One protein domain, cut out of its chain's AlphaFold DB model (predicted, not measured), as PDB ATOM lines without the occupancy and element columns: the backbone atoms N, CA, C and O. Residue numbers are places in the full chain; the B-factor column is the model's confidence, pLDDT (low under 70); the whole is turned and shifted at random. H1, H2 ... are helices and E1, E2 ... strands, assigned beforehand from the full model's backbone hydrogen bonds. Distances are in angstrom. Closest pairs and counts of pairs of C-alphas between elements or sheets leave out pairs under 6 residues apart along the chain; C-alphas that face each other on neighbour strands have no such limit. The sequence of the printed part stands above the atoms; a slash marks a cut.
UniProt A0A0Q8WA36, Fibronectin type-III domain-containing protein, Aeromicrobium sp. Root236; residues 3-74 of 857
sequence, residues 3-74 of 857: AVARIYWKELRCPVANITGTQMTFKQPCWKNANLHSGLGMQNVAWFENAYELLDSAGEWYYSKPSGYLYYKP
ATOM      1  N   ALA A   3     117.036 108.065 107.102       96.00
ATOM      2  CA  ALA A   3     117.708 106.803 107.395       96.00
ATOM      3  C   ALA A   3     119.111 107.087 107.911       96.00
ATOM      4  O   ALA A   3     119.822 107.904 107.316       96.00
ATOM      5  N   VAL A   4     119.498 106.376 108.966       95.44
ATOM      6  CA  VAL A   4     120.827 106.460 109.564       95.44
ATOM      7  C   VAL A   4     121.554 105.139 109.371       95.44
ATOM      8  O   VAL A   4     120.984 104.069 109.585       95.44
ATOM      9  N   ALA A   5     122.816 105.197 108.964       93.06
ATOM     10  CA  ALA A   5     123.689 104.035 108.857       93.06
ATOM     11  C   ALA A   5     124.975 104.265 109.643       93.06
ATOM     12  O   ALA A   5     125.481 105.384 109.702       93.06
ATOM     13  N   ARG A   6     125.519 103.190 110.212       90.81
ATOM     14  CA  ARG A   6     126.824 103.191 110.877       90.81
ATOM     15  C   ARG A   6     127.747 102.230 110.162       90.81
ATOM     16  O   ARG A   6     127.370 101.087 109.904       90.81
ATOM     17  N   ILE A   7     128.925 102.718 109.808       89.62
ATOM     18  CA  ILE A   7     129.890 101.996 108.986       89.62
ATOM     19  C   ILE A   7     131.270 102.302 109.531       89.62
ATOM     20  O   ILE A   7     131.804 103.381 109.292       89.62
ATOM     21  N   TYR A   8     131.831 101.342 110.255       89.44
ATOM     22  CA  TYR A   8     133.113 101.470 110.933       89.44
ATOM     23  C   TYR A   8     133.239 102.785 111.736       89.44
ATOM     24  O   TYR A   8     132.618 102.901 112.792       89.44
ATOM     25  N   TRP A   9     133.981 103.773 111.224       93.25
ATOM     26  CA  TRP A   9     134.217 105.087 111.836       93.25
ATOM     27  C   TRP A   9     133.210 106.177 111.433       93.25
ATOM     28  O   TRP A   9     133.336 107.325 111.853       93.25
ATOM     29  N   LYS A  10     132.212 105.855 110.599       91.94
ATOM     30  CA  LYS A  10     131.254 106.821 110.044       91.94
ATOM     31  C   LYS A  10     129.846 106.590 110.554       91.94
ATOM     32  O   LYS A  10     129.364 105.457 110.632       91.94
ATOM     33  N   GLU A  11     129.136 107.692 110.743       93.56
ATOM     34  CA  GLU A  11     127.683 107.712 110.793       93.56
ATOM     35  C   GLU A  11     127.154 108.526 109.610       93.56
ATOM     36  O   GLU A  11     127.633 109.619 109.331       93.56
ATOM     37  N   LEU A  12     126.195 107.979 108.871       94.94
ATOM     38  CA  LEU A  12     125.622 108.587 107.671       94.94
ATOM     39  C   LEU A  12     124.141 108.849 107.902       94.94
ATOM     40  O   LEU A  12     123.459 107.986 108.449       94.94
ATOM     41  N   ARG A  13     123.620 109.986 107.431       96.06
ATOM     42  CA  ARG A  13     122.180 110.285 107.460       96.06
ATOM     43  C   ARG A  13     121.705 110.801 106.122       96.06
ATOM     44  O   ARG A  13     122.185 111.837 105.671       96.06
ATOM     45  N   CYS A  14     120.722 110.135 105.521       96.88
ATOM     46  CA  CYS A  14     120.065 110.642 104.318       96.88
ATOM     47  C   CYS A  14     118.547 110.731 104.481       96.88
ATOM     48  O   CYS A  14     117.901 109.737 104.831       96.88
ATOM     49  N   PRO A  15     117.934 111.878 104.132       96.81
ATOM     50  CA  PRO A  15     116.486 111.975 104.068       96.81
ATOM     51  C   PRO A  15     115.898 111.096 102.972       96.81
ATOM     52  O   PRO A  15     116.387 111.047 101.837       96.81
ATOM     53  N   VAL A  16     114.780 110.461 103.301       95.88
ATOM     54  CA  VAL A  16     114.002 109.675 102.345       95.88
ATOM     55  C   VAL A  16     113.276 110.620 101.382       95.88
ATOM     56  O   VAL A  16     112.696 111.626 101.796       95.88
ATOM     57  N   ALA A  17     113.326 110.315 100.086       96.50
ATOM     58  CA  ALA A  17     112.642 111.064  99.032       96.50
ATOM     59  C   ALA A  17     111.267 110.472  98.706       96.50
ATOM     60  O   ALA A  17     110.283 111.205  98.661       96.50
ATOM     61  N   ASN A  18     111.192 109.159  98.481       96.38
ATOM     62  CA  ASN A  18     109.943 108.469  98.162       96.38
ATOM     63  C   ASN A  18     110.007 106.991  98.563       96.38
ATOM     64  O   ASN A  18     111.074 106.375  98.499       96.38
ATOM     65  N   ILE A  19     108.854 106.424  98.919       94.25
ATOM     66  CA  ILE A  19     108.671 105.000  99.214       94.25
ATOM     67  C   ILE A  19     107.552 104.471  98.328       94.25
ATOM     68  O   ILE A  19     106.469 105.049  98.252       94.25
ATOM     69  N   THR A  20     107.797 103.364  97.638       95.69
ATOM     70  CA  THR A  20     106.792 102.702  96.803       95.69
ATOM     71  C   THR A  20     106.950 101.193  96.929       95.69
ATOM     72  O   THR A  20     107.925 100.610  96.457       95.69
ATOM     73  N   GLY A  21     105.991 100.549  97.599       93.94
ATOM     74  CA  GLY A  21     106.106  99.137  97.963       93.94
ATOM     75  C   GLY A  21     107.326  98.901  98.856       93.94
ATOM     76  O   GLY A  21     107.445  99.510  99.914       93.94
ATOM     77  N   THR A  22     108.239  98.037  98.413       90.94
ATOM     78  CA  THR A  22     109.509  97.732  99.098       90.94
ATOM     79  C   THR A  22     110.688  98.570  98.594       90.94
ATOM     80  O   THR A  22     111.812  98.371  99.048       90.94
ATOM     81  N   GLN A  23     110.467  99.487  97.648       92.56
ATOM     82  CA  GLN A  23     111.512 100.365  97.127       92.56
ATOM     83  C   GLN A  23     111.506 101.702  97.864       92.56
ATOM     84  O   GLN A  23     110.472 102.363  97.977       92.56
ATOM     85  N   MET A  24     112.686 102.117  98.318       92.62
ATOM     86  CA  MET A  24     112.930 103.420  98.922       92.62
ATOM     87  C   MET A  24     113.954 104.180  98.084       92.62
ATOM     88  O   MET A  24     114.956 103.622  97.642       92.62
ATOM     89  N   THR A  25     113.695 105.463  97.871       95.56
ATOM     90  CA  THR A  25     114.631 106.394  97.234       95.56
ATOM     91  C   THR A  25     114.978 107.498  98.216       95.56
ATOM     92  O   THR A  25     114.162 107.866  99.064       95.56
ATOM     93  N   PHE A  26     116.181 108.040  98.096       96.25
ATOM     94  CA  PHE A  26     116.740 109.037  99.004       96.25
ATOM     95  C   PHE A  26     116.992 110.353  98.273       96.25
ATOM     96  O   PHE A  26     117.163 110.373  97.048       96.25
ATOM     97  N   LYS A  27     116.999 111.462  99.017       97.12
ATOM     98  CA  LYS A  27     117.279 112.782  98.444       97.12
ATOM     99  C   LYS A  27     118.720 112.857  97.925       97.12
ATOM    100  O   LYS A  27     119.631 112.237  98.472       97.12
ATOM    101  N   GLN A  28     118.896 113.623  96.852       96.25
ATOM    102  CA  GLN A  28     120.196 113.948  96.266       96.25
ATOM    103  C   GLN A  28     120.623 115.359  96.710       96.25
ATOM    104  O   GLN A  28     119.738 116.206  96.863       96.25
ATOM    105  N   PRO A  29     121.930 115.625  96.897       95.31
ATOM    106  CA  PRO A  29     123.057 114.738  96.585       95.31
ATOM    107  C   PRO A  29     123.391 113.702  97.674       95.31
ATOM    108  O   PRO A  29     124.283 112.886  97.446       95.31
ATOM    109  N   CYS A  30     122.677 113.679  98.812       95.81
ATOM    110  CA  CYS A  30     123.031 112.828  99.957       95.81
ATOM    111  C   CYS A  30     123.310 111.373  99.585       95.81
ATOM    112  O   CYS A  30     124.384 110.860  99.874       95.81
ATOM    113  N   TRP A  31     122.377 110.699  98.908       94.62
ATOM    114  CA  TRP A  31     122.543 109.276  98.604       94.62
ATOM    115  C   TRP A  31     123.749 108.986  97.716       94.62
ATOM    116  O   TRP A  31     124.427 107.979  97.913       94.62
ATOM    117  N   LYS A  32     124.035 109.860  96.745       94.06
ATOM    118  CA  LYS A  32     125.227 109.726  95.909       94.06
ATOM    119  C   LYS A  32     126.490 109.914  96.748       94.06
ATOM    120  O   LYS A  32     127.363 109.054  96.696       94.06
ATOM    121  N   ASN A  33     126.551 110.975  97.556       94.06
ATOM    122  CA  ASN A  33     127.706 111.287  98.405       94.06
ATOM    123  C   ASN A  33     127.965 110.194  99.454       94.06
ATOM    124  O   ASN A  33     129.096 109.735  99.602       94.06
ATOM    125  N   ALA A  34     126.904 109.687 100.084       93.12
ATOM    126  CA  ALA A  34     126.934 108.591 101.049       93.12
ATOM    127  C   ALA A  34     127.446 107.268 100.463       93.12
ATOM    128  O   ALA A  34     127.707 106.345 101.222       93.12
ATOM    129  N   ASN A  35     127.549 107.142  99.137       92.25
ATOM    130  CA  ASN A  35     127.982 105.929  98.446       92.25
ATOM    131  C   ASN A  35     129.189 106.161  97.518       92.25
ATOM    132  O   ASN A  35     129.499 105.296  96.701       92.25
ATOM    133  N   LEU A  36     129.888 107.300  97.634       90.62
ATOM    134  CA  LEU A  36     131.097 107.565  96.838       90.62
ATOM    135  C   LEU A  36     132.232 106.601  97.182       90.62
ATOM    136  O   LEU A  36     132.975 106.186  96.294       90.62
ATOM    137  N   HIS A  37     132.370 106.253  98.463       87.00
ATOM    138  CA  HIS A  37     133.373 105.301  98.909       87.00
ATOM    139  C   HIS A  37     132.866 103.876  98.688       87.00
ATOM    140  O   HIS A  37     132.027 103.376  99.441       87.00
ATOM    141  N   SER A  38     133.390 103.208  97.659       84.88
ATOM    142  CA  SER A  38     133.046 101.811  97.376       84.88
ATOM    143  C   SER A  38     133.267 100.940  98.617       84.88
ATOM    144  O   SER A  38     134.269 101.098  99.312       84.88
ATOM    145  N   GLY A  39     132.301 100.072  98.928       85.00
ATOM    146  CA  GLY A  39     132.328  99.189 100.104       85.00
ATOM    147  C   GLY A  39     132.055  99.858 101.459       85.00
ATOM    148  O   GLY A  39     131.731  99.152 102.406       85.00
ATOM    149  N   LEU A  40     132.112 101.192 101.548       86.88
ATOM    150  CA  LEU A  40     131.913 101.969 102.783       86.88
ATOM    151  C   LEU A  40     130.744 102.959 102.676       86.88
ATOM    152  O   LEU A  40     130.700 103.972 103.375       86.88
ATOM    153  N   GLY A  41     129.819 102.682 101.758       86.06
ATOM    154  CA  GLY A  41     128.618 103.478 101.553       86.06
ATOM    155  C   GLY A  41     127.415 102.974 102.340       86.06
ATOM    156  O   GLY A  41     127.466 101.896 102.927       86.06
ATOM    157  N   MET A  42     126.314 103.727 102.319       89.44
ATOM    158  CA  MET A  42     125.060 103.449 103.039       89.44
ATOM    159  C   MET A  42     124.349 102.155 102.570       89.44
ATOM    160  O   MET A  42     123.282 102.198 101.960       89.44
ATOM    161  N   GLN A  43     124.947 100.994 102.861       80.00
ATOM    162  CA  GLN A  43     124.480  99.660 102.465       80.00
ATOM    163  C   GLN A  43     123.577  99.011 103.521       80.00
ATOM    164  O   GLN A  43     122.642  98.301 103.162       80.00
ATOM    165  N   ASN A  44     123.818  99.293 104.806       82.38
ATOM    166  CA  ASN A  44     123.040  98.772 105.930       82.38
ATOM    167  C   ASN A  44     122.476  99.934 106.754       82.38
ATOM    168  O   ASN A  44     123.200 100.580 107.509       82.38
ATOM    169  N   VAL A  45     121.177 100.203 106.602       89.75
ATOM    170  CA  VAL A  45     120.470 101.167 107.456       89.75
ATOM    171  C   VAL A  45     120.383 100.585 108.864       89.75
ATOM    172  O   VAL A  45     119.845  99.496 109.052       89.75
ATOM    173  N   ALA A  46     120.926 101.310 109.838       91.19
ATOM    174  CA  ALA A  46     120.912 100.929 111.242       91.19
ATOM    175  C   ALA A  46     119.547 101.238 111.880       91.19
ATOM    176  O   ALA A  46     118.997 100.396 112.585       91.19
ATOM    177  N   TRP A  47     118.973 102.412 111.591       94.12
ATOM    178  CA  TRP A  47     117.596 102.761 111.959       94.12
ATOM    179  C   TRP A  47     117.020 103.852 111.047       94.12
ATOM    180  O   TRP A  47     117.722 104.466 110.239       94.12
ATOM    181  N   PHE A  48     115.717 104.090 111.191       94.31
ATOM    182  CA  PHE A  48     115.026 105.241 110.618       94.31
ATOM    183  C   PHE A  48     114.609 106.194 111.733       94.31
ATOM    184  O   PHE A  48     114.277 105.751 112.828       94.31
ATOM    185  N   GLU A  49     114.592 107.491 111.445       94.75
ATOM    186  CA  GLU A  49     114.205 108.534 112.397       94.75
ATOM    187  C   GLU A  49     113.408 109.661 111.725       94.75
ATOM    188  O   GLU A  49     113.134 109.639 110.517       94.75
ATOM    189  N   ASN A  50     113.004 110.660 112.514       93.94
ATOM    190  CA  ASN A  50     112.292 111.850 112.043       93.94
ATOM    191  C   ASN A  50     110.979 111.521 111.292       93.94
ATOM    192  O   ASN A  50     110.728 112.010 110.182       93.94
ATOM    193  N   ALA A  51     110.145 110.648 111.863       93.69
ATOM    194  CA  ALA A  51     108.819 110.301 111.350       93.69
ATOM    195  C   ALA A  51     107.811 110.197 112.500       93.69
ATOM    196  O   ALA A  51     108.145 109.685 113.566       93.69
ATOM    197  N   TYR A  52     106.579 110.663 112.283       95.44
ATOM    198  CA  TYR A  52     105.532 110.618 113.310       95.44
ATOM    199  C   TYR A  52     105.179 109.177 113.688       95.44
ATOM    200  O   TYR A  52     104.913 108.872 114.844       95.44
ATOM    201  N   GLU A  53     105.210 108.285 112.704       94.19
ATOM    202  CA  GLU A  53     104.901 106.865 112.829       94.19
ATOM    203  C   GLU A  53     105.890 106.110 113.727       94.19
ATOM    204  O   GLU A  53     105.573 105.008 114.163       94.19
ATOM    205  N   LEU A  54     107.057 106.702 114.005       95.62
ATOM    206  CA  LEU A  54     108.088 106.150 114.884       95.62
ATOM    207  C   LEU A  54     108.006 106.695 116.320       95.62
ATOM    208  O   LEU A  54     108.811 106.303 117.146       95.62
ATOM    209  N   LEU A  55     107.061 107.594 116.627       96.19
ATOM    210  CA  LEU A  55     106.839 108.106 117.985       96.19
ATOM    211  C   LEU A  55     106.100 107.053 118.831       96.19
ATOM    212  O   LEU A  55     104.870 107.090 118.957       96.19
ATOM    213  N   ASP A  56     106.830 106.103 119.411       94.75
ATOM    214  CA  ASP A  56     106.271 104.900 120.036       94.75
ATOM    215  C   ASP A  56     106.679 104.682 121.501       94.75
ATOM    216  O   ASP A  56     105.999 103.935 122.216       94.75
ATOM    217  N   SER A  57     107.663 105.422 122.008       93.81
ATOM    218  CA  SER A  57     108.250 105.242 123.339       93.81
ATOM    219  C   SER A  57     108.324 106.550 124.136       93.81
ATOM    220  O   SER A  57     108.320 107.653 123.598       93.81
ATOM    221  N   ALA A  58     108.281 106.447 125.467       90.25
ATOM    222  CA  ALA A  58     108.343 107.625 126.333       90.25
ATOM    223  C   ALA A  58     109.716 108.312 126.215       90.25
ATOM    224  O   ALA A  58     110.739 107.638 126.227       90.25
ATOM    225  N   GLY A  59     109.733 109.643 126.130       87.88
ATOM    226  CA  GLY A  59     110.932 110.449 125.885       87.88
ATOM    227  C   GLY A  59     111.161 110.805 124.411       87.88
ATOM    228  O   GLY A  59     111.907 111.739 124.129       87.88
ATOM    229  N   GLU A  60     110.490 110.134 123.477       92.75
ATOM    230  CA  GLU A  60     110.593 110.445 122.051       92.75
ATOM    231  C   GLU A  60     109.758 111.666 121.657       92.75
ATOM    232  O   GLU A  60     108.728 111.985 122.268       92.75
ATOM    233  N   TRP A  61     110.186 112.338 120.591       95.12
ATOM    234  CA  TRP A  61     109.509 113.496 120.021       95.12
ATOM    235  C   TRP A  61     109.573 113.491 118.492       95.12
ATOM    236  O   TRP A  61     110.438 112.870 117.880       95.12
ATOM    237  N   TYR A  62     108.652 114.222 117.867       95.75
ATOM    238  CA  TYR A  62     108.626 114.461 116.429       95.75
ATOM    239  C   TYR A  62     108.148 115.883 116.138       95.75
ATOM    240  O   TYR A  62     107.089 116.301 116.611       95.75
ATOM    241  N   TYR A  63     108.903 116.624 115.327       92.62
ATOM    242  CA  TYR A  63     108.507 117.954 114.868       92.62
ATOM    243  C   TYR A  63     107.982 117.914 113.430       92.62
ATOM    244  O   TYR A  63     108.722 117.689 112.471       92.62
ATOM    245  N   SER A  64     106.690 118.194 113.267       91.69
ATOM    246  CA  SER A  64     106.053 118.279 111.958       91.69
ATOM    247  C   SER A  64     106.230 119.674 111.361       91.69
ATOM    248  O   SER A  64     105.451 120.583 111.644       91.69
ATOM    249  N   LYS A  65     107.213 119.840 110.467       84.62
ATOM    250  CA  LYS A  65     107.438 121.114 109.753       84.62
ATOM    251  C   LYS A  65     106.190 121.648 109.023       84.62
ATOM    252  O   LYS A  65     105.939 122.844 109.139       84.62
ATOM    253  N   PRO A  66     105.389 120.832 108.299       88.25
ATOM    254  CA  PRO A  66     104.225 121.349 107.573       88.25
ATOM    255  C   PRO A  66     103.127 121.915 108.477       88.25
ATOM    256  O   PRO A  66     102.428 122.839 108.076       88.25
ATOM    257  N   SER A  67     102.950 121.346 109.672       92.25
ATOM    258  CA  SER A  67     101.874 121.740 110.589       92.25
ATOM    259  C   SER A  67     102.344 122.610 111.757       92.25
ATOM    260  O   SER A  67     101.508 123.180 112.448       92.25
ATOM    261  N   GLY A  68     103.657 122.717 111.983       90.31
ATOM    262  CA  GLY A  68     104.255 123.472 113.086       90.31
ATOM    263  C   GLY A  68     104.081 122.824 114.463       90.31
ATOM    264  O   GLY A  68     104.402 123.449 115.470       90.31
ATOM    265  N   TYR A  69     103.575 121.588 114.536       93.62
ATOM    266  CA  TYR A  69     103.365 120.889 115.804       93.62
ATOM    267  C   TYR A  69     104.596 120.082 116.221       93.62
ATOM    268  O   TYR A  69     105.128 119.288 115.440       93.62
ATOM    269  N   LEU A  70     104.995 120.245 117.485       93.31
ATOM    270  CA  LEU A  70     105.899 119.343 118.190       93.31
ATOM    271  C   LEU A  70     105.067 118.309 118.955       93.31
ATOM    272  O   LEU A  70     104.305 118.651 119.860       93.31
ATOM    273  N   TYR A  71     105.221 117.048 118.583       95.31
ATOM    274  CA  TYR A  71     104.656 115.907 119.283       95.31
ATOM    275  C   TYR A  71     105.720 115.354 120.228       95.31
ATOM    276  O   TYR A  71     106.870 115.201 119.831       95.31
ATOM    277  N   TYR A  72     105.351 115.061 121.471       95.38
ATOM    278  CA  TYR A  72     106.247 114.497 122.477       95.38
ATOM    279  C   TYR A  72     105.484 113.472 123.302       95.38
ATOM    280  O   TYR A  72     104.342 113.734 123.701       95.38
ATOM    281  N   LYS A  73     106.097 112.316 123.555       92.75
ATOM    282  CA  LYS A  73     105.539 111.280 124.422       92.75
ATOM    283  C   LYS A  73     106.171 111.417 125.812       92.75
ATOM    284  O   LYS A  73     107.332 111.050 125.970       92.75
ATOM    285  N   PRO A  74     105.453 111.946 126.822       88.19
ATOM    286  CA  PRO A  74     106.062 112.292 128.104       88.19
ATOM    287  C   PRO A  74     106.643 111.080 128.830       88.19
ATOM    288  O   PRO A  74     106.092 109.978 128.751       88.19
TER     289      PRO A  74
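What this domain is: This is residues 3 to 74 of the 857 residues of the protein "Fibronectin type-III domain-containing protein" of Aeromicrobium sp. Root236 (UniProt A0A0Q8WA36). A curled, strongly twisted sheet of four strands, E3 E2 E1 E4, with the short helix H1 on it, makes one lobe; from E4 a long link leads away to a small separate hairpin, E5 and E6, at the other end of an elongated outline. The printed part has 72 residues with one named helix and six named strands, in the order E1 E2 E3 H1 E4 E5 E6. Both sheets are antiparallel and the class is mostly strand. The whole is loose, with a radius of gyration of the C-alphas of 14.2 A, and spans 42 by 26 by 22 A.

How they stand to each other: Begin with E1, residues 3 to 7, and E2, residues 10 to 20, a hairpin at 145 degrees; N 5 and O 12 are 2.9 A apart, within hydrogen-bond range. E2 bends by 67 degrees at residue 17, and its pairing is staggered: residues 10 to 14 pair with E1, residues 16 to 20 with E3, residues 23 to 26. In the hairpin of E2 and E3, at 125 degrees, N 25 and O 18 are 2.8 A apart. E1 E2 E3 form a meander, each strand the antiparallel neighbour of the one before. Next, H1, residues 30 to 33, is on the sheet at a height of 6.0 A, over none of its strands; its closest C-alphas with E2 are those of Cys 30 and Cys 14, 5.7 A. H1 is too short for an O i to N i+4 pair; its one O i to N i+3 pair is within range. The edge strand E4, residues 45 to 49, is antiparallel to E1 at 147 degrees, with N 4 and O 47 2.9 A apart. E5, residues 61 to 64, is apart from E4 and forms a hairpin with E6, residues 69 to 72, at 168 degrees; N 62 and O 71 are 2.8 A apart.

Where its parts are: Find C-alpha 3 at (117.708, 106.803, 107.395), where E1 begins its 13.2 A. E2 runs 28.1 A to C-alpha 20 at (106.792, 102.702, 96.803). E3 measures 10.3 A, H1 5.2 A, E4 10.9 A, E5 10.0 A and E6 9.7 A, ending at C-alpha 72, (106.247, 114.497, 122.477).

The domain as a whole: The two C-alphas farthest apart, of Ser 38 and Pro 74, are 42.2 A apart. The printed part has no cut; the links H1 to E4 and E4 to E5 are long, 11 residues each. Mean pLDDT of the printed part is 92.6, and no printed residue is under 70.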